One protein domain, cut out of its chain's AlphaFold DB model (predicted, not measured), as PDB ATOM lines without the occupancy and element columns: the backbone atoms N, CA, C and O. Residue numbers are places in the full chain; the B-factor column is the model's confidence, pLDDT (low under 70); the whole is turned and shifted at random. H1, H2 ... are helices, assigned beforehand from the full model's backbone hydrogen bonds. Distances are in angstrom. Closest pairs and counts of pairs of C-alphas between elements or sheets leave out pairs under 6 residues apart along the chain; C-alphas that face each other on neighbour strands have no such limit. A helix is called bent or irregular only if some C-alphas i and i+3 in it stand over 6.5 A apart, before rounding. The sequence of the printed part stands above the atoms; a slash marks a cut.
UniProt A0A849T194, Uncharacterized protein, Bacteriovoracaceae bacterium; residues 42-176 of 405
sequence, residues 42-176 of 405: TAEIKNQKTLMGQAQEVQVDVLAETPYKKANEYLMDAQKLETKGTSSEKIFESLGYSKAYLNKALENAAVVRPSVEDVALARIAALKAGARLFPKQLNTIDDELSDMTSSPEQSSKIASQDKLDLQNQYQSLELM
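What this domain is: This is residues 42 to 176 of the 405 residues of an uncharacterized protein of Bacteriovoracaceae bacterium (UniProt A0A849T194). Three long helices, H1, H3 and H4, lie side by side as an up-and-down bundle, and at one end of it three more, H5, H6 and H8, form a second group set crosswise to the bundle. The short helices H2 and H7 sit where the two groups meet. The printed part has 135 residues with eight named helices, H1 to H8 in order along the chain, and no named strand; the class is all helix. It is compact, with a radius of gyration of the C-alphas of 16.5 A, and spans 52 by 33 by 19 A, only just elongated.

How they stand to each other: The hub is H4, residues 88 to 115, which touches four other helices. With H3, residues 65 to 83, it makes a helical hairpin: they run opposite ways at a shallow tilt of 20 degrees, and their closest C-alphas, those of Ala 71 and Ser 98, are 4.0 A apart. H1, residues 42 to 57, touches H4 at its residues 95 to 106 alone, closest at the C-alphas of Ile 45 and Leu 95, 7.1 A, and runs the same way at a shallow tilt of 15 degrees. H1 also touches H3, opposite ways at 24 degrees, with the C-alphas of Ile 45 and Gln 79 closest at 7.0 A. H2, residues 60 to 63, touches H4, its Leu 63 C-alpha 5.2 A from that of Ala 109. H2 also touches H6, residues 135 to 149, closest at the C-alphas of Val 62 and Ser 146, 5.2 A. H7, residues 152 to 155, touches H4, with the C-alphas of Val 112 and Pro 152 closest at 5.5 A. H8, residues 160 to 176, touches H5, residues 117 to 128, the same way at a shallow tilt of 11 degrees, with the C-alphas of Ala 126 and Glu 174 closest at 3.9 A. H8 touches H6 opposite ways at 20 degrees, closest at the C-alphas of Ile 141 and Gln 169, 6.9 A. H4 and H6 are about perpendicular, at 79 degrees, and close but not clearly touching, with the C-alphas of Val 112 and Thr 149 closest at 6.4 A. Every O i to N i+4 pair is within hydrogen-bond range in H1, H3, H5, H6 and H8, and 22 of 24 are in H4; H2 and H7 are too short for such a pair.

Where its parts are: H4 is 40.9 A long from first to last C-alpha and irregular, but only just: C-alphas 111 and 114 are 6.9 A apart. H3 measures 26.8 A, H8 24.5 A, H1 23.0 A and H6 20.2 A. H1 begins at C-alpha 42 (20.535, -32.596, -35.910), and H8 ends at C-alpha 176 (43.019, -8.963, -11.090).

The domain as a whole: The C-alphas farthest apart, those of Gly 85 and Gln 161, are 52.5 A apart. The printed part has no cut and no long link. No printed residue has a pLDDT under 70; the mean of the printed part is 94.5, and that of H7 is 79.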
ATOM      1  N   THR A  42      19.215 -33.248 -35.863       91.94
ATOM      2  CA  THR A  42      20.535 -32.596 -35.910       91.94
ATOM      3  C   THR A  42      20.419 -31.078 -35.973       91.94
ATOM      4  O   THR A  42      21.133 -30.353 -35.274       91.94
ATOM      5  N   ALA A  43      19.501 -30.576 -36.801       92.06
ATOM      6  CA  ALA A  43      19.245 -29.147 -36.918       92.06
ATOM      7  C   ALA A  43      18.701 -28.565 -35.605       92.06
ATOM      8  O   ALA A  43      19.164 -27.511 -35.165       92.06
ATOM      9  N   GLU A  44      17.777 -29.267 -34.946       92.06
ATOM     10  CA  GLU A  44      17.185 -28.821 -33.682       92.06
ATOM     11  C   GLU A  44      18.182 -28.877 -32.512       92.06
ATOM     12  O   GLU A  44      18.214 -27.960 -31.693       92.06
ATOM     13  N   ILE A  45      19.068 -29.880 -32.458       94.06
ATOM     14  CA  ILE A  45      20.179 -29.926 -31.490       94.06
ATOM     15  C   ILE A  45      21.106 -28.722 -31.682       94.06
ATOM     16  O   ILE A  45      21.485 -28.061 -30.711       94.06
ATOM     17  N   LYS A  46      21.474 -28.410 -32.933       94.81
ATOM     18  CA  LYS A  46      22.312 -27.244 -33.241       94.81
ATOM     19  C   LYS A  46      21.623 -25.945 -32.821       94.81
ATOM     20  O   LYS A  46      22.270 -25.100 -32.209       94.81
ATOM     21  N   ASN A  47      20.333 -25.802 -33.121       93.31
ATOM     22  CA  ASN A  47      19.536 -24.647 -32.720       93.31
ATOM     23  C   ASN A  47      19.523 -24.488 -31.192       93.31
ATOM     24  O   ASN A  47      19.881 -23.436 -30.669       93.31
ATOM     25  N   GLN A  48      19.223 -25.565 -30.465       95.62
ATOM     26  CA  GLN A  48      19.210 -25.545 -29.005       95.62
ATOM     27  C   GLN A  48      20.582 -25.199 -28.416       95.62
ATOM     28  O   GLN A  48      20.654 -24.433 -27.459       95.62
ATOM     29  N   LYS A  49      21.681 -25.694 -28.997       96.88
ATOM     30  CA  LYS A  49      23.039 -25.308 -28.585       96.88
ATOM     31  C   LYS A  49      23.284 -23.806 -28.753       96.88
ATOM     32  O   LYS A  49      23.861 -23.188 -27.861       96.88
ATOM     33  N   THR A  50      22.838 -23.218 -29.863       95.81
ATOM     34  CA  THR A  50      22.912 -21.765 -30.077       95.81
ATOM     35  C   THR A  50      22.119 -21.011 -29.012       95.81
ATOM     36  O   THR A  50      22.655 -20.086 -28.410       95.81
ATOM     37  N   LEU A  51      20.886 -21.441 -28.718       94.75
ATOM     38  CA  LEU A  51      20.044 -20.823 -27.686       94.75
ATOM     39  C   LEU A  51      20.676 -20.908 -26.287       94.75
ATOM     40  O   LEU A  51      20.647 -19.934 -25.540       94.75
ATOM     41  N   MET A  52      21.296 -22.041 -25.941       97.44
ATOM     42  CA  MET A  52      22.041 -22.199 -24.683       97.44
ATOM     43  C   MET A  52      23.226 -21.227 -24.585       97.44
ATOM     44  O   MET A  52      23.473 -20.674 -23.511       97.44
ATOM     45  N   GLY A  53      23.937 -21.004 -25.696       94.19
ATOM     46  CA  GLY A  53      25.025 -20.028 -25.781       94.19
ATOM     47  C   GLY A  53      24.532 -18.590 -25.614       94.19
ATOM     48  O   GLY A  53      25.063 -17.858 -24.788       94.19
ATOM     49  N   GLN A  54      23.459 -18.212 -26.311       93.00
ATOM     50  CA  GLN A  54      22.829 -16.892 -26.167       93.00
ATOM     51  C   GLN A  54      22.335 -16.644 -24.736       93.00
ATOM     52  O   GLN A  54      22.508 -15.559 -24.190       93.00
ATOM     53  N   ALA A  55      21.756 -17.662 -24.094       94.38
ATOM     54  CA  ALA A  55      21.340 -17.579 -22.698       94.38
ATOM     55  C   ALA A  55      22.537 -17.372 -21.749       94.38
ATOM     56  O   ALA A  55      22.435 -16.602 -20.793       94.38
ATOM     57  N   GLN A  56      23.680 -17.999 -22.036       94.44
ATOM     58  CA  GLN A  56      24.919 -17.792 -21.283       94.44
ATOM     59  C   GLN A  56      25.483 -16.374 -21.459       94.44
ATOM     60  O   GLN A  56      25.962 -15.780 -20.497       94.44
ATOM     61  N   GLU A  57      25.404 -15.800 -22.663       90.19
ATOM     62  CA  GLU A  57      25.833 -14.414 -22.919       90.19
ATOM     63  C   GLU A  57      25.066 -13.407 -22.055       90.19
ATOM     64  O   GLU A  57      25.629 -12.409 -21.608       90.19
ATOM     65  N   VAL A  58      23.800 -13.707 -21.752       92.62
ATOM     66  CA  VAL A  58      22.966 -12.924 -20.829       92.62
ATOM     67  C   VAL A  58      22.932 -13.506 -19.406       92.62
ATOM     68  O   VAL A  58      22.052 -13.172 -18.612       92.62
ATOM     69  N   GLN A  59      23.918 -14.332 -19.055       95.75
ATOM     70  CA  GLN A  59      24.211 -14.813 -17.700       95.75
ATOM     71  C   GLN A  59      23.139 -15.699 -17.050       95.75
ATOM     72  O   GLN A  59      23.054 -15.792 -15.825       95.75
ATOM     73  N   VAL A  60      22.297 -16.355 -17.851       96.31
ATOM     74  CA  VAL A  60      21.260 -17.277 -17.346       96.31
ATOM     75  C   VAL A  60      21.886 -18.493 -16.656       96.31
ATOM     76  O   VAL A  60      21.269 -19.079 -15.773       96.31
ATOM     77  N   ASP A  61      23.121 -18.834 -17.026       95.25
ATOM     78  CA  ASP A  61      23.915 -19.906 -16.427       95.25
ATOM     79  C   ASP A  61      24.150 -19.725 -14.928       95.25
ATOM     80  O   ASP A  61      24.232 -20.724 -14.224       95.25
ATOM     81  N   VAL A  62      24.201 -18.483 -14.442       95.69
ATOM     82  CA  VAL A  62      24.387 -18.186 -13.014       95.69
ATOM     83  C   VAL A  62      23.111 -17.642 -12.379       95.69
ATOM     84  O   VAL A  62      22.740 -18.076 -11.299       95.69
ATOM     85  N   LEU A  63      22.373 -16.769 -13.072       95.25
ATOM     86  CA  LEU A  63      21.138 -16.168 -12.541       95.25
ATOM     87  C   LEU A  63      19.978 -17.168 -12.381       95.25
ATOM     88  O   LEU A  63      18.966 -16.854 -11.757       95.25
ATOM     89  N   ALA A  64      20.076 -18.330 -13.024       95.19
ATOM     90  CA  ALA A  64      19.106 -19.414 -12.945       95.19
ATOM     91  C   ALA A  64      19.812 -20.769 -13.139       95.19
ATOM     92  O   ALA A  64      19.404 -21.588 -13.971       95.19
ATOM     93  N   GLU A  65      20.880 -21.006 -12.370       94.81
ATOM     94  CA  GLU A  65      21.799 -22.136 -12.562       94.81
ATOM     95  C   GLU A  65      21.083 -23.491 -12.590       94.81
ATOM     96  O   GLU A  65      21.281 -24.284 -13.507       94.81
ATOM     97  N   THR A  66      20.195 -23.767 -11.630       93.19
ATOM     98  CA  THR A  66      19.531 -25.079 -11.527       93.19
ATOM     99  C   THR A  66      18.755 -25.473 -12.798       93.19
ATOM    100  O   THR A  66      19.010 -26.555 -13.342       93.19
ATOM    101  N   PRO A  67      17.792 -24.675 -13.307       94.75
ATOM    102  CA  PRO A  67      17.118 -25.000 -14.564       94.75
ATOM    103  C   PRO A  67      18.058 -24.928 -15.778       94.75
ATOM    104  O   PRO A  67      17.918 -25.760 -16.672       94.75
ATOM    105  N   TYR A  68      19.044 -24.023 -15.809       96.69
ATOM    106  CA  TYR A  68      20.013 -23.955 -16.909       96.69
ATOM    107  C   TYR A  68      20.872 -25.226 -17.006       96.69
ATOM    108  O   TYR A  68      21.028 -25.807 -18.082       96.69
ATOM    109  N   LYS A  69      21.371 -25.720 -15.870       96.31
ATOM    110  CA  LYS A  69      22.154 -26.954 -15.771       96.31
ATOM    111  C   LYS A  69      21.356 -28.161 -16.247       96.31
ATOM    112  O   LYS A  69      21.854 -28.921 -17.073       96.31
ATOM    113  N   LYS A  70      20.091 -28.280 -15.829       97.06
ATOM    114  CA  LYS A  70      19.181 -29.319 -16.343       97.06
ATOM    115  C   LYS A  70      18.978 -29.203 -17.851       97.06
ATOM    116  O   LYS A  70      19.017 -30.213 -18.546       97.06
ATOM    117  N   ALA A  71      18.793 -27.990 -18.376       97.94
ATOM    118  CA  ALA A  71      18.682 -27.784 -19.818       97.94
ATOM    119  C   ALA A  71      19.924 -28.305 -20.557       97.94
ATOM    120  O   ALA A  71      19.799 -29.024 -21.547       97.94
ATOM    121  N   ASN A  72      21.116 -28.005 -20.034       98.19
ATOM    122  CA  ASN A  72      22.376 -28.474 -20.598       98.19
ATOM    123  C   ASN A  72      22.535 -30.003 -20.517       98.19
ATOM    124  O   ASN A  72      22.951 -30.619 -21.494       98.19
ATOM    125  N   GLU A  73      22.172 -30.624 -19.392       98.19
ATOM    126  CA  GLU A  73      22.189 -32.085 -19.221       98.19
ATOM    127  C   GLU A  73      21.335 -32.781 -20.295       98.19
ATOM    128  O   GLU A  73      21.829 -33.654 -21.010       98.19
ATOM    129  N   TYR A  74      20.096 -32.326 -20.501       98.31
ATOM    130  CA  TYR A  74      19.210 -32.877 -21.529       98.31
ATOM    131  C   TYR A  74      19.695 -32.620 -22.966       98.31
ATOM    132  O   TYR A  74      19.483 -33.458 -23.848       98.31
ATOM    133  N   LEU A  75      20.367 -31.492 -23.228       98.19
ATOM    134  CA  LEU A  75      21.009 -31.234 -24.522       98.19
ATOM    135  C   LEU A  75      22.161 -32.217 -24.778       98.19
ATOM    136  O   LEU A  75      22.268 -32.767 -25.876       98.19
ATOM    137  N   MET A  76      23.004 -32.462 -23.770       98.12
ATOM    138  CA  MET A  76      24.095 -33.437 -23.856       98.12
ATOM    139  C   MET A  76      23.560 -34.859 -24.071       98.12
ATOM    140  O   MET A  76      24.121 -35.619 -24.866       98.12
ATOM    141  N   ASP A  77      22.446 -35.209 -23.431       97.69
ATOM    142  CA  ASP A  77      21.771 -36.488 -23.650       97.69
ATOM    143  C   ASP A  77      21.209 -36.609 -25.073       97.69
ATOM    144  O   ASP A  77      21.426 -37.634 -25.725       97.69
ATOM    145  N   ALA A  78      20.577 -35.561 -25.611       96.81
ATOM    146  CA  ALA A  78      20.110 -35.542 -26.999       96.81
ATOM    147  C   ALA A  78      21.265 -35.755 -28.000       96.81
ATOM    148  O   ALA A  78      21.152 -36.580 -28.909       96.81
ATOM    149  N   GLN A  79      22.412 -35.098 -27.788       97.62
ATOM    150  CA  GLN A  79      23.631 -35.294 -28.590       97.62
ATOM    151  C   GLN A  79      24.166 -36.731 -28.492       97.62
ATOM    152  O   GLN A  79      24.588 -37.343 -29.478       97.62
ATOM    153  N   LYS A  80      24.128 -37.320 -27.296       97.56
ATOM    154  CA  LYS A  80      24.540 -38.710 -27.075       97.56
ATOM    155  C   LYS A  80      23.588 -39.709 -27.739       97.56
ATOM    156  O   LYS A  80      24.032 -40.756 -28.204       97.56
ATOM    157  N   LEU A  81      22.289 -39.423 -27.782       96.75
ATOM    158  CA  LEU A  81      21.298 -40.259 -28.465       96.75
ATOM    159  C   LEU A  81      21.447 -40.191 -29.988       96.75
ATOM    160  O   LEU A  81      21.360 -41.233 -30.645       96.75
ATOM    161  N   GLU A  82      21.729 -39.001 -30.524       94.12
ATOM    162  CA  GLU A  82      22.028 -38.773 -31.940       94.12
ATOM    163  C   GLU A  82      23.274 -39.547 -32.385       94.12
ATOM    164  O   GLU A  82      23.217 -40.314 -33.344       94.12
ATOM    165  N   THR A  83      24.383 -39.431 -31.648       94.94
ATOM    166  CA  THR A  83      25.637 -40.143 -31.978       94.94
ATOM    167  C   THR A  83      25.496 -41.665 -31.931       94.94
ATOM    168  O   THR A  83      26.211 -42.378 -32.631       94.94
ATOM    169  N   LYS A  84      24.549 -42.178 -31.138       95.25
ATOM    170  CA  LYS A  84      24.202 -43.605 -31.068       95.25
ATOM    171  C   LYS A  84      23.235 -44.070 -32.162       95.25
ATOM    172  O   LYS A  84      22.900 -45.251 -32.181       95.25
ATOM    173  N   GLY A  85      22.754 -43.179 -33.033       91.25
ATOM    174  CA  GLY A  85      21.776 -43.518 -34.071       91.25
ATOM    175  C   GLY A  85      20.413 -43.936 -33.511       91.25
ATOM    176  O   GLY A  85      19.749 -44.803 -34.075       91.25
ATOM    177  N   THR A  86      20.010 -43.373 -32.368       91.94
ATOM    178  CA  THR A  86      18.724 -43.699 -31.728       91.94
ATOM    179  C   THR A  86      17.545 -43.098 -32.511       91.94
ATOM    180  O   THR A  86      17.709 -42.143 -33.263       91.94
ATOM    181  N   SER A  87      16.332 -43.624 -32.310       92.31
ATOM    182  CA  SER A  87      15.091 -43.082 -32.882       92.31
ATOM    183  C   SER A  87      14.902 -41.589 -32.586       92.31
ATOM    184  O   SER A  87      15.048 -41.174 -31.431       92.31
ATOM    185  N   SER A  88      14.450 -40.824 -33.585       90.75
ATOM    186  CA  SER A  88      14.171 -39.384 -33.473       90.75
ATOM    187  C   SER A  88      13.238 -39.025 -32.315       90.75
ATOM    188  O   SER A  88      13.425 -37.989 -31.696       90.75
ATOM    189  N   GLU A  89      12.283 -39.892 -31.967       92.38
ATOM    190  CA  GLU A  89      11.356 -39.686 -30.843       92.38
ATOM    191  C   GLU A  89      12.084 -39.469 -29.508       92.38
ATOM    192  O   GLU A  89      11.843 -38.476 -28.830       92.38
ATOM    193  N   LYS A  90      13.053 -40.330 -29.173       93.69
ATOM    194  CA  LYS A  90      13.854 -40.219 -27.939       93.69
ATOM    195  C   LYS A  90      14.765 -38.992 -27.941       93.69
ATOM    196  O   LYS A  90      15.006 -38.389 -26.894       93.69
ATOM    197  N   ILE A  91      15.281 -38.626 -29.119       94.12
ATOM    198  CA  ILE A  91      16.088 -37.413 -29.286       94.12
ATOM    199  C   ILE A  91      15.211 -36.184 -29.025       94.12
ATOM    200  O   ILE A  91      15.595 -35.323 -28.237       94.12
ATOM    201  N   PHE A  92      14.019 -36.125 -29.625       94.25
ATOM    202  CA  PHE A  92      13.073 -35.028 -29.432       94.25
ATOM    203  C   PHE A  92      12.510 -34.956 -28.018       94.25
ATOM    204  O   PHE A  92      12.280 -33.854 -27.531       94.25
ATOM    205  N   GLU A  93      12.325 -36.084 -27.339       94.06
ATOM    206  CA  GLU A  93      11.942 -36.099 -25.928       94.06
ATOM    207  C   GLU A  93      13.007 -35.406 -25.064       94.06
ATOM    208  O   GLU A  93      12.700 -34.439 -24.363       94.06
ATOM    209  N   SER A  94      14.273 -35.824 -25.188       95.94
ATOM    210  CA  SER A  94      15.392 -35.209 -24.454       95.94
ATOM    211  C   SER A  94      15.542 -33.729 -24.814       95.94
ATOM    212  O   SER A  94      15.626 -32.866 -23.941       95.94
ATOM    213  N   LEU A  95      15.482 -33.401 -26.104       95.69
ATOM    214  CA  LEU A  95      15.568 -32.022 -26.571       95.69
ATOM    215  C   LEU A  95      14.383 -31.165 -26.091       95.69
ATOM    216  O   LEU A  95      14.541 -29.976 -25.809       95.69
ATOM    217  N   GLY A  96      13.205 -31.768 -25.943       94.75
ATOM    218  CA  GLY A  96      12.000 -31.122 -25.433       94.75
ATOM    219  C   GLY A  96      12.148 -30.724 -23.979       94.75
ATOM    220  O   GLY A  96      11.763 -29.611 -23.614       94.75
ATOM    221  N   TYR A  97      12.763 -31.587 -23.168       96.94
ATOM    222  CA  TYR A  97      13.145 -31.246 -21.802       96.94
ATOM    223  C   TYR A  97      14.218 -30.160 -21.765       96.94
ATOM    224  O   TYR A  97      14.050 -29.190 -21.027       96.94
ATOM    225  N   SER A  98      15.262 -30.256 -22.596       97.38
ATOM    226  CA  SER A  98      16.283 -29.205 -22.706       97.38
ATOM    227  C   SER A  98      15.648 -27.836 -22.958       97.38
ATOM    228  O   SER A  98      15.976 -26.865 -22.280       97.38
ATOM    229  N   LYS A  99      14.717 -27.750 -23.914       97.50
ATOM    230  CA  LYS A  99      14.051 -26.493 -24.268       97.50
ATOM    231  C   LYS A  99      13.105 -26.004 -23.170       97.50
ATOM    232  O   LYS A  99      13.095 -24.816 -22.864       97.50
ATOM    233  N   ALA A 100      12.353 -26.906 -22.540       95.62
ATOM    234  CA  ALA A 100      11.457 -26.561 -21.437       95.62
ATOM    235  C   ALA A 100      12.220 -26.002 -20.225       95.62
ATOM    236  O   ALA A 100      11.828 -24.984 -19.655       95.62
ATOM    237  N   TYR A 101      13.337 -26.633 -19.857       97.44
ATOM    238  CA  TYR A 101      14.190 -26.150 -18.774       97.44
ATOM    239  C   TYR A 101      14.898 -24.840 -19.128       97.44
ATOM    240  O   TYR A 101      14.993 -23.974 -18.262       97.44
ATOM    241  N   LEU A 102      15.329 -24.650 -20.381       97.19
ATOM    242  CA  LEU A 102      15.917 -23.381 -20.811       97.19
ATOM    243  C   LEU A 102      14.899 -22.236 -20.742       97.19
ATOM    244  O   LEU A 102      15.227 -21.173 -20.226       97.19
ATOM    245  N   ASN A 103      13.660 -22.454 -21.195       95.94
ATOM    246  CA  ASN A 103      12.593 -21.455 -21.078       95.94
ATOM    247  C   ASN A 103      12.356 -21.071 -19.615       95.94
ATOM    248  O   ASN A 103      12.332 -19.889 -19.287       95.94
ATOM    249  N   LYS A 104      12.288 -22.061 -18.719       94.19
ATOM    250  CA  LYS A 104      12.179 -21.816 -17.277       94.19
ATOM    251  C   LYS A 104      13.377 -21.041 -16.720       94.19
ATOM    252  O   LYS A 104      13.204 -20.175 -15.872       94.19
ATOM    253  N   ALA A 105      14.590 -21.345 -17.178       95.31
ATOM    254  CA  ALA A 105      15.786 -20.616 -16.768       95.31
ATOM    255  C   ALA A 105      15.731 -19.151 -17.224       95.31
ATOM    256  O   ALA A 105      16.034 -18.257 -16.439       95.31
ATOM    257  N   LEU A 106      15.287 -18.899 -18.457       95.00
ATOM    258  CA  LEU A 106      15.096 -17.553 -19.001       95.00
ATOM    259  C   LEU A 106      14.025 -16.769 -18.234       95.00
ATOM    260  O   LEU A 106      14.256 -15.612 -17.895       95.00
ATOM    261  N   GLU A 107      12.891 -17.398 -17.923       93.44
ATOM    262  CA  GLU A 107      11.824 -16.805 -17.107       93.44
ATOM    263  C   GLU A 107      12.336 -16.439 -15.708       93.44
ATOM    264  O   GLU A 107      12.196 -15.293 -15.280       93.44
ATOM    265  N   ASN A 108      12.999 -17.375 -15.023       93.00
ATOM    266  CA  ASN A 108      13.575 -17.130 -13.702       93.00
ATOM    267  C   ASN A 108      14.609 -15.998 -13.742       93.00
ATOM    268  O   ASN A 108      14.526 -15.058 -12.952       93.00
ATOM    269  N   ALA A 109      15.550 -16.051 -14.687       93.62
ATOM    270  CA  ALA A 109      16.581 -15.031 -14.830       93.62
ATOM    271  C   ALA A 109      15.978 -13.651 -15.134       93.62
ATOM    272  O   ALA A 109      16.471 -12.653 -14.616       93.62
ATOM    273  N   ALA A 110      14.901 -13.573 -15.926       92.56
ATOM    274  CA  ALA A 110      14.215 -12.316 -16.219       92.56
ATOM    275  C   ALA A 110      13.578 -11.684 -14.970       92.56
ATOM    276  O   ALA A 110      13.602 -10.463 -14.831       92.56
ATOM    277  N   VAL A 111      13.053 -12.498 -14.049       91.25
ATOM    278  CA  VAL A 111      12.479 -12.012 -12.783       91.25
ATOM    279  C   VAL A 111      13.567 -11.608 -11.788       91.25
ATOM    280  O   VAL A 111      13.427 -10.607 -11.088       91.25
ATOM    281  N   VAL A 112      14.661 -12.365 -11.726       92.31
ATOM    282  CA  VAL A 112      15.733 -12.139 -10.750       92.31
ATOM    283  C   VAL A 112      16.641 -10.975 -11.151       92.31
ATOM    284  O   VAL A 112      17.036 -10.185 -10.291       92.31
ATOM    285  N   ARG A 113      16.957 -10.822 -12.441       92.69
ATOM    286  CA  ARG A 113      17.958  -9.862 -12.938       92.69
ATOM    287  C   ARG A 113      17.782  -8.425 -12.423       92.69
ATOM    288  O   ARG A 113      18.786  -7.883 -11.971       92.69
ATOM    289  N   PRO A 114      16.577  -7.816 -12.400       91.75
ATOM    290  CA  PRO A 114      16.408  -6.452 -11.886       91.75
ATOM    291  C   PRO A 114      16.853  -6.282 -10.425       91.75
ATOM    292  O   PRO A 114      17.222  -5.192 -10.008       91.75
ATOM    293  N   SER A 115      16.836  -7.357  -9.629       90.94
ATOM    294  CA  SER A 115      17.247  -7.305  -8.222       90.94
ATOM    295  C   SER A 115      18.766  -7.327  -8.016       90.94
ATOM    296  O   SER A 115      19.216  -6.968  -6.928       90.94
ATOM    297  N   VAL A 116      19.543  -7.720  -9.032       93.88
ATOM    298  CA  VAL A 116      21.006  -7.911  -8.980       93.88
ATOM    299  C   VAL A 116      21.714  -7.288 -10.189       93.88
ATOM    300  O   VAL A 116      22.790  -7.733 -10.582       93.88
ATOM    301  N   GLU A 117      21.111  -6.269 -10.806       93.38
ATOM    302  CA  GLU A 117      21.591  -5.674 -12.059       93.38
ATOM    303  C   GLU A 117      23.056  -5.217 -11.966       93.38
ATOM    304  O   GLU A 117      23.874  -5.617 -12.794       93.38
ATOM    305  N   ASP A 118      23.419  -4.489 -10.908       95.38
ATOM    306  CA  ASP A 118      24.790  -4.008 -10.689       95.38
ATOM    307  C   ASP A 118      25.811  -5.147 -10.534       95.38
ATOM    308  O   ASP A 118      26.941  -5.057 -11.022       95.38
ATOM    309  N   VAL A 119      25.410  -6.250  -9.892       97.56
ATOM    310  CA  VAL A 119      26.251  -7.447  -9.738       97.56
ATOM    311  C   VAL A 119      26.447  -8.130 -11.091       97.56
ATOM    312  O   VAL A 119      27.568  -8.478 -11.461       97.56
ATOM    313  N   ALA A 120      25.370  -8.273 -11.866       95.31
ATOM    314  CA  ALA A 120      25.421  -8.854 -13.201       95.31
ATOM    315  C   ALA A 120      26.308  -8.020 -14.144       95.31
ATOM    316  O   ALA A 120      27.094  -8.582 -14.911       95.31
ATOM    317  N   LEU A 121      26.234  -6.687 -14.071       95.81
ATOM    318  CA  LEU A 121      27.116  -5.792 -14.825       95.81
ATOM    319  C   LEU A 121      28.584  -5.948 -14.399       95.81
ATOM    320  O   LEU A 121      29.460  -6.042 -15.262       95.81
ATOM    321  N   ALA A 122      28.861  -6.052 -13.097       97.81
ATOM    322  CA  ALA A 122      30.214  -6.294 -12.594       97.81
ATOM    323  C   ALA A 122      30.779  -7.644 -13.074       97.81
ATOM    324  O   ALA A 122      31.939  -7.714 -13.487       97.81
ATOM    325  N   ARG A 123      29.959  -8.703 -13.110       98.00
ATOM    326  CA  ARG A 123      30.356 -10.002 -13.674       98.00
ATOM    327  C   ARG A 123      30.695  -9.906 -15.162       98.00
ATOM    328  O   ARG A 123      31.720 -10.445 -15.580       98.00
ATOM    329  N   ILE A 124      29.903  -9.185 -15.965       96.44
ATOM    330  CA  ILE A 124      30.216  -8.938 -17.389       96.44
ATOM    331  C   ILE A 124      31.574  -8.254 -17.532       96.44
ATOM    332  O   ILE A 124      32.397  -8.690 -18.342       96.44
ATOM    333  N   ALA A 125      31.817  -7.207 -16.743       96.31
ATOM    334  CA  ALA A 125      33.072  -6.469 -16.764       96.31
ATOM    335  C   ALA A 125      34.260  -7.392 -16.428       96.31
ATOM    336  O   ALA A 125      35.218  -7.479 -17.200       96.31
ATOM    337  N   ALA A 126      34.138  -8.198 -15.368       97.81
ATOM    338  CA  ALA A 126      35.136  -9.191 -14.980       97.81
ATOM    339  C   ALA A 126      35.408 -10.225 -16.087       97.81
ATOM    340  O   ALA A 126      36.563 -10.489 -16.438       97.81
ATOM    341  N   LEU A 127      34.362 -10.796 -16.688       96.38
ATOM    342  CA  LEU A 127      34.501 -11.773 -17.771       96.38
ATOM    343  C   LEU A 127      35.170 -11.166 -19.008       96.38
ATOM    344  O   LEU A 127      36.044 -11.811 -19.595       96.38
ATOM    345  N   LYS A 128      34.804  -9.932 -19.377       95.38
ATOM    346  CA  LYS A 128      35.415  -9.188 -20.489       95.38
ATOM    347  C   LYS A 128      36.888  -8.878 -20.225       95.38
ATOM    348  O   LYS A 128      37.694  -8.952 -21.147       95.38
ATOM    349  N   ALA A 129      37.247  -8.600 -18.974       95.94
ATOM    350  CA  ALA A 129      38.628  -8.410 -18.541       95.94
ATOM    351  C   ALA A 129      39.465  -9.705 -18.521       95.94
ATOM    352  O   ALA A 129      40.683  -9.640 -18.364       95.94
ATOM    353  N   GLY A 130      38.841 -10.878 -18.685       96.38
ATOM    354  CA  GLY A 130      39.537 -12.166 -18.706       96.38
ATOM    355  C   GLY A 130      39.496 -12.934 -17.383       96.38
ATOM    356  O   GLY A 130      40.349 -13.791 -17.158       96.38
ATOM    357  N   ALA A 131      38.497 -12.696 -16.526       97.56
ATOM    358  CA  ALA A 131      38.306 -13.409 -15.255       97.56
ATOM    359  C   ALA A 131      38.326 -14.946 -15.371       97.56
ATOM    360  O   ALA A 131      38.653 -15.633 -14.408       97.56
ATOM    361  N   ARG A 132      38.065 -15.504 -16.562       96.19
ATOM    362  CA  ARG A 132      38.180 -16.948 -16.846       96.19
ATOM    363  C   ARG A 132      39.587 -17.521 -16.620       96.19
ATOM    364  O   ARG A 132      39.722 -18.728 -16.455       96.19
ATOM    365  N   LEU A 133      40.624 -16.681 -16.575       96.00
ATOM    366  CA  LEU A 133      41.982 -17.080 -16.179       96.00
ATOM    367  C   LEU A 133      42.095 -17.425 -14.680       96.00
ATOM    368  O   LEU A 133      43.091 -18.011 -14.259       96.00
ATOM    369  N   PHE A 134      41.072 -17.099 -13.883       97.88
ATOM    370  CA  PHE A 134      41.007 -17.283 -12.433       97.88
ATOM    371  C   PHE A 134      39.805 -18.159 -12.043       97.88
ATOM    372  O   PHE A 134      38.912 -17.704 -11.328       97.88
ATOM    373  N   PRO A 135      39.752 -19.427 -12.493       97.50
ATOM    374  CA  PRO A 135      38.555 -20.257 -12.365       97.50
ATOM    375  C   PRO A 135      38.149 -20.514 -10.911       97.50
ATOM    376  O   PRO A 135      36.967 -20.605 -10.621       97.50
ATOM    377  N   LYS A 136      39.104 -20.598  -9.974       97.69
ATOM    378  CA  LYS A 136      38.781 -20.804  -8.554       97.69
ATOM    379  C   LYS A 136      38.018 -19.612  -7.976       97.69
ATOM    380  O   LYS A 136      36.990 -19.800  -7.338       97.69
ATOM    381  N   GLN A 137      38.526 -18.405  -8.207       98.06
ATOM    382  CA  GLN A 137      37.908 -17.167  -7.742       98.06
ATOM    383  C   GLN A 137      36.576 -16.930  -8.448       98.06
ATOM    384  O   GLN A 137      35.590 -16.658  -7.779       98.06
ATOM    385  N   LEU A 138      36.540 -17.090  -9.776       97.94
ATOM    386  CA  LEU A 138      35.317 -16.915 -10.553       97.94
ATOM    387  C   LEU A 138      34.213 -17.863 -10.083       97.94
ATOM    388  O   LEU A 138      33.123 -17.391  -9.800       97.94
ATOM    389  N   ASN A 139      34.506 -19.159  -9.938       96.94
ATOM    390  CA  ASN A 139      33.508 -20.130  -9.492       96.94
ATOM    391  C   ASN A 139      33.014 -19.829  -8.075       96.94
ATOM    392  O   ASN A 139      31.827 -19.917  -7.835       96.94
ATOM    393  N   THR A 140      33.899 -19.415  -7.161       97.81
ATOM    394  CA  THR A 140      33.487 -19.065  -5.787       97.81
ATOM    395  C   THR A 140      32.458 -17.929  -5.789       97.81
ATOM    396  O   THR A 140      31.441 -18.016  -5.115       97.81
ATOM    397  N   ILE A 141      32.707 -16.879  -6.576       98.00
ATOM    398  CA  ILE A 141      31.818 -15.713  -6.657       98.00
ATOM    399  C   ILE A 141      30.535 -16.062  -7.441       98.00
ATOM    400  O   ILE A 141      29.447 -15.632  -7.068       98.00
ATOM    401  N   ASP A 142      30.644 -16.864  -8.507       97.62
ATOM    402  CA  ASP A 142      29.493 -17.351  -9.283       97.62
ATOM    403  C   ASP A 142      28.580 -18.262  -8.440       97.62
ATOM    404  O   ASP A 142      27.361 -18.147  -8.559       97.62
ATOM    405  N   ASP A 143      29.135 -19.102  -7.561       96.25
ATOM    406  CA  ASP A 143      28.369 -19.945  -6.634       96.25
ATOM    407  C   ASP A 143      27.568 -19.073  -5.644       96.25
ATOM    408  O   ASP A 143      26.372 -19.287  -5.457       96.25
ATOM    409  N   GLU A 144      28.181 -18.023  -5.077       95.25
ATOM    410  CA  GLU A 144      27.482 -17.063  -4.205       95.25
ATOM    411  C   GLU A 144      26.348 -16.329  -4.942       95.25
ATOM    412  O   GLU A 144      25.245 -16.175  -4.406       95.25
ATOM    413  N   LEU A 145      26.588 -15.899  -6.187       95.94
ATOM    414  CA  LEU A 145      25.549 -15.289  -7.019       95.94
ATOM    415  C   LEU A 145      24.414 -16.278  -7.297       95.94
ATOM    416  O   LEU A 145      23.243 -15.904  -7.183       95.94
ATOM    417  N   SER A 146      24.738 -17.522  -7.647       94.62
ATOM    418  CA  SER A 146      23.748 -18.573  -7.900       94.62
ATOM    419  C   SER A 146      22.882 -18.842  -6.666       94.62
ATOM    420  O   SER A 146      21.653 -18.853  -6.761       94.62
ATOM    421  N   ASP A 147      23.490 -18.939  -5.483       91.69
ATOM    422  CA  ASP A 147      22.778 -19.152  -4.220       91.69
ATOM    423  C   ASP A 147      21.808 -18.004  -3.894       91.69
ATOM    424  O   ASP A 147      20.666 -18.239  -3.482       91.69
ATOM    425  N   MET A 148      22.217 -16.751  -4.122       90.12
ATOM    426  CA  MET A 148      21.350 -15.578  -3.940       90.12
ATOM    427  C   MET A 148      20.212 -15.512  -4.969       90.12
ATOM    428  O   MET A 148      19.138 -14.978  -4.680       90.12
ATOM    429  N   THR A 149      20.442 -16.048  -6.166       92.00
ATOM    430  CA  THR A 149      19.520 -15.981  -7.310       92.00
ATOM    431  C   THR A 149      18.763 -17.284  -7.562       92.00
ATOM    432  O   THR A 149      18.020 -17.394  -8.538       92.00
ATOM    433  N   SER A 150      18.869 -18.249  -6.643       85.75
ATOM    434  CA  SER A 150      18.361 -19.613  -6.825       85.75
ATOM    435  C   SER A 150      16.846 -19.680  -7.077       85.75
ATOM    436  O   SER A 150      16.361 -20.587  -7.765       85.75
ATOM    437  N   SER A 151      16.089 -18.699  -6.567       79.94
ATOM    438  CA  SER A 151      14.665 -18.527  -6.850       79.94
ATOM    439  C   SER A 151      14.241 -17.048  -6.894       79.94
ATOM    440  O   SER A 151      14.837 -16.213  -6.203       79.94
ATOM    441  N   PRO A 152      13.167 -16.713  -7.639       78.81
ATOM    442  CA  PRO A 152      12.569 -15.374  -7.633       78.81
ATOM    443  C   PRO A 152      12.175 -14.860  -6.239       78.81
ATOM    444  O   PRO A 152      12.284 -13.673  -5.931       78.81
ATOM    445  N   GLU A 153      11.709 -15.750  -5.362       81.38
ATOM    446  CA  GLU A 153      11.307 -15.393  -4.002       81.38
ATOM    447  C   GLU A 153      12.515 -15.047  -3.131       81.38
ATOM    448  O   GLU A 153      12.430 -14.142  -2.295       81.38
ATOM    449  N   GLN A 154      13.635 -15.751  -3.312       79.69
ATOM    450  CA  GLN A 154      14.874 -15.485  -2.587       79.69
ATOM    451  C   GLN A 154      15.539 -14.200  -3.082       79.69
ATOM    452  O   GLN A 154      15.970 -13.390  -2.259       79.69
ATOM    453  N   SER A 155      15.523 -13.950  -4.393       77.81
ATOM    454  CA  SER A 155      16.164 -12.768  -4.969       77.81
ATOM    455  C   SER A 155      15.542 -11.452  -4.487       77.81
ATOM    456  O   SER A 155      16.236 -10.457  -4.270       77.81
ATOM    457  N   SER A 156      14.230 -11.455  -4.229       78.94
ATOM    458  CA  SER A 156      13.515 -10.305  -3.657       78.94
ATOM    459  C   SER A 156      13.944  -9.950  -2.223       78.94
ATOM    460  O   SER A 156      13.686  -8.837  -1.764       78.94
ATOM    461  N   LYS A 157      14.605 -10.877  -1.518       85.75
ATOM    462  CA  LYS A 157      15.012 -10.745  -0.112       85.75
ATOM    463  C   LYS A 157      16.506 -10.480   0.071       85.75
ATOM    464  O   LYS A 157      16.940 -10.351   1.212       85.75
ATOM    465  N   ILE A 158      17.282 -10.416  -1.013       86.19
ATOM    466  CA  ILE A 158      18.729 -10.180  -0.934       86.19
ATOM    467  C   ILE A 158      18.969  -8.806  -0.299       86.19
ATOM    468  O   ILE A 158      18.462  -7.790  -0.794       86.19
ATOM    469  N   ALA A 159      19.753  -8.767   0.779       90.69
ATOM    470  CA  ALA A 159      20.092  -7.521   1.445       90.69
ATOM    471  C   ALA A 159      20.962  -6.640   0.537       90.69
ATOM    472  O   ALA A 159      21.791  -7.131  -0.227       90.69
ATOM    473  N   SER A 160      20.812  -5.316   0.632       91.62
ATOM    474  CA  SER A 160      21.623  -4.388  -0.170       91.62
ATOM    475  C   SER A 160      23.126  -4.551   0.074       91.62
ATOM    476  O   SER A 160      23.908  -4.358  -0.851       91.62
ATOM    477  N   GLN A 161      23.524  -4.930   1.296       93.44
ATOM    478  CA  GLN A 161      24.926  -5.175   1.633       93.44
ATOM    479  C   GLN A 161      25.482  -6.400   0.901       93.44
ATOM    480  O   GLN A 161      26.543  -6.298   0.299       93.44
ATOM    481  N   ASP A 162      24.735  -7.505   0.859       94.00
ATOM    482  CA  ASP A 162      25.161  -8.734   0.177       94.00
ATOM    483  C   ASP A 162      25.395  -8.488  -1.324       94.00
ATOM    484  O   ASP A 162      26.377  -8.953  -1.901       94.00
ATOM    485  N   LYS A 163      24.531  -7.678  -1.956       94.44
ATOM    486  CA  LYS A 163      24.700  -7.258  -3.360       94.44
ATOM    487  C   LYS A 163      25.972  -6.444  -3.552       94.44
ATOM    488  O   LYS A 163      26.707  -6.679  -4.507       94.44
ATOM    489  N   LEU A 164      26.220  -5.484  -2.660       96.44
ATOM    490  CA  LEU A 164      27.398  -4.626  -2.722       96.44
ATOM    491  C   LEU A 164      28.686  -5.439  -2.533       96.44
ATOM    492  O   LEU A 164      29.655  -5.236  -3.262       96.44
ATOM    493  N   ASP A 165      28.689  -6.382  -1.595       97.31
ATOM    494  CA  ASP A 165      29.833  -7.255  -1.344       97.31
ATOM    495  C   ASP A 165      30.132  -8.115  -2.575       97.31
ATOM    496  O   ASP A 165      31.268  -8.146  -3.049       97.31
ATOM    497  N   LEU A 166      29.109  -8.730  -3.168       96.81
ATOM    498  CA  LEU A 166      29.257  -9.552  -4.368       96.81
ATOM    499  C   LEU A 166      29.690  -8.734  -5.598       96.81
ATOM    500  O   LEU A 166      30.564  -9.150  -6.362       96.81
ATOM    501  N   GLN A 167      29.154  -7.522  -5.760       98.12
ATOM    502  CA  GLN A 167      29.608  -6.568  -6.773       98.12
ATOM    503  C   GLN A 167      31.103  -6.249  -6.603       98.12
ATOM    504  O   GLN A 167      31.864  -6.310  -7.573       98.12
ATOM    505  N   ASN A 168      31.545  -5.959  -5.375       98.12
ATOM    506  CA  ASN A 168      32.946  -5.666  -5.063       98.12
ATOM    507  C   ASN A 168      33.866  -6.870  -5.315       98.12
ATOM    508  O   ASN A 168      35.010  -6.695  -5.753       98.12
ATOM    509  N   GLN A 169      33.383  -8.092  -5.082       98.50
ATOM    510  CA  GLN A 169      34.120  -9.315  -5.403       98.50
ATOM    511  C   GLN A 169      34.357  -9.446  -6.915       98.50
ATOM    512  O   GLN A 169      35.505  -9.632  -7.335       98.50
ATOM    513  N   TYR A 170      33.330  -9.247  -7.750       98.56
ATOM    514  CA  TYR A 170      33.509  -9.231  -9.208       98.56
ATOM    515  C   TYR A 170      34.411  -8.090  -9.680       98.56
ATOM    516  O   TYR A 170      35.282  -8.318 -10.516       98.56
ATOM    517  N   GLN A 171      34.283  -6.885  -9.121       98.12
ATOM    518  CA  GLN A 171      35.176  -5.764  -9.444       98.12
ATOM    519  C   GLN A 171      36.632  -6.033  -9.037       98.12
ATOM    520  O   GLN A 171      37.571  -5.569  -9.690       98.12
ATOM    521  N   SER A 172      36.853  -6.783  -7.958       98.19
ATOM    522  CA  SER A 172      38.193  -7.210  -7.540       98.19
ATOM    523  C   SER A 172      38.762  -8.257  -8.495       98.19
ATOM    524  O   SER A 172      39.933  -8.182  -8.879       98.19
ATOM    525  N   LEU A 173      37.928  -9.207  -8.926       98.56
ATOM    526  CA  LEU A 173      38.294 -10.212  -9.919       98.56
ATOM    527  C   LEU A 173      38.591  -9.584 -11.284       98.56
ATOM    528  O   LEU A 173      39.563  -9.956 -11.941       98.56
ATOM    529  N   GLU A 174      37.802  -8.590 -11.685       98.12
ATOM    530  CA  GLU A 174      38.052  -7.776 -12.867       98.12
ATOM    531  C   GLU A 174      39.428  -7.109 -12.789       98.12
ATOM    532  O   GLU A 174      40.245  -7.278 -13.691       98.12
ATOM    533  N   LEU A 175      39.721  -6.395 -11.695       98.06
ATOM    534  CA  LEU A 175      41.007  -5.724 -11.507       98.06
ATOM    535  C   LEU A 175      42.178  -6.710 -11.610       98.06
ATOM    536  O   LEU A 175      43.196  -6.415 -12.242       98.06
ATOM    537  N   MET A 176      42.031  -7.890 -11.006       97.75
ATOM    538  CA  MET A 176      43.019  -8.963 -11.090       97.75
ATOM    539  C   MET A 176      43.230  -9.419 -12.539       97.75
ATOM    540  O   MET A 176      44.375  -9.564 -12.976       97.75
TER     541      MET A 176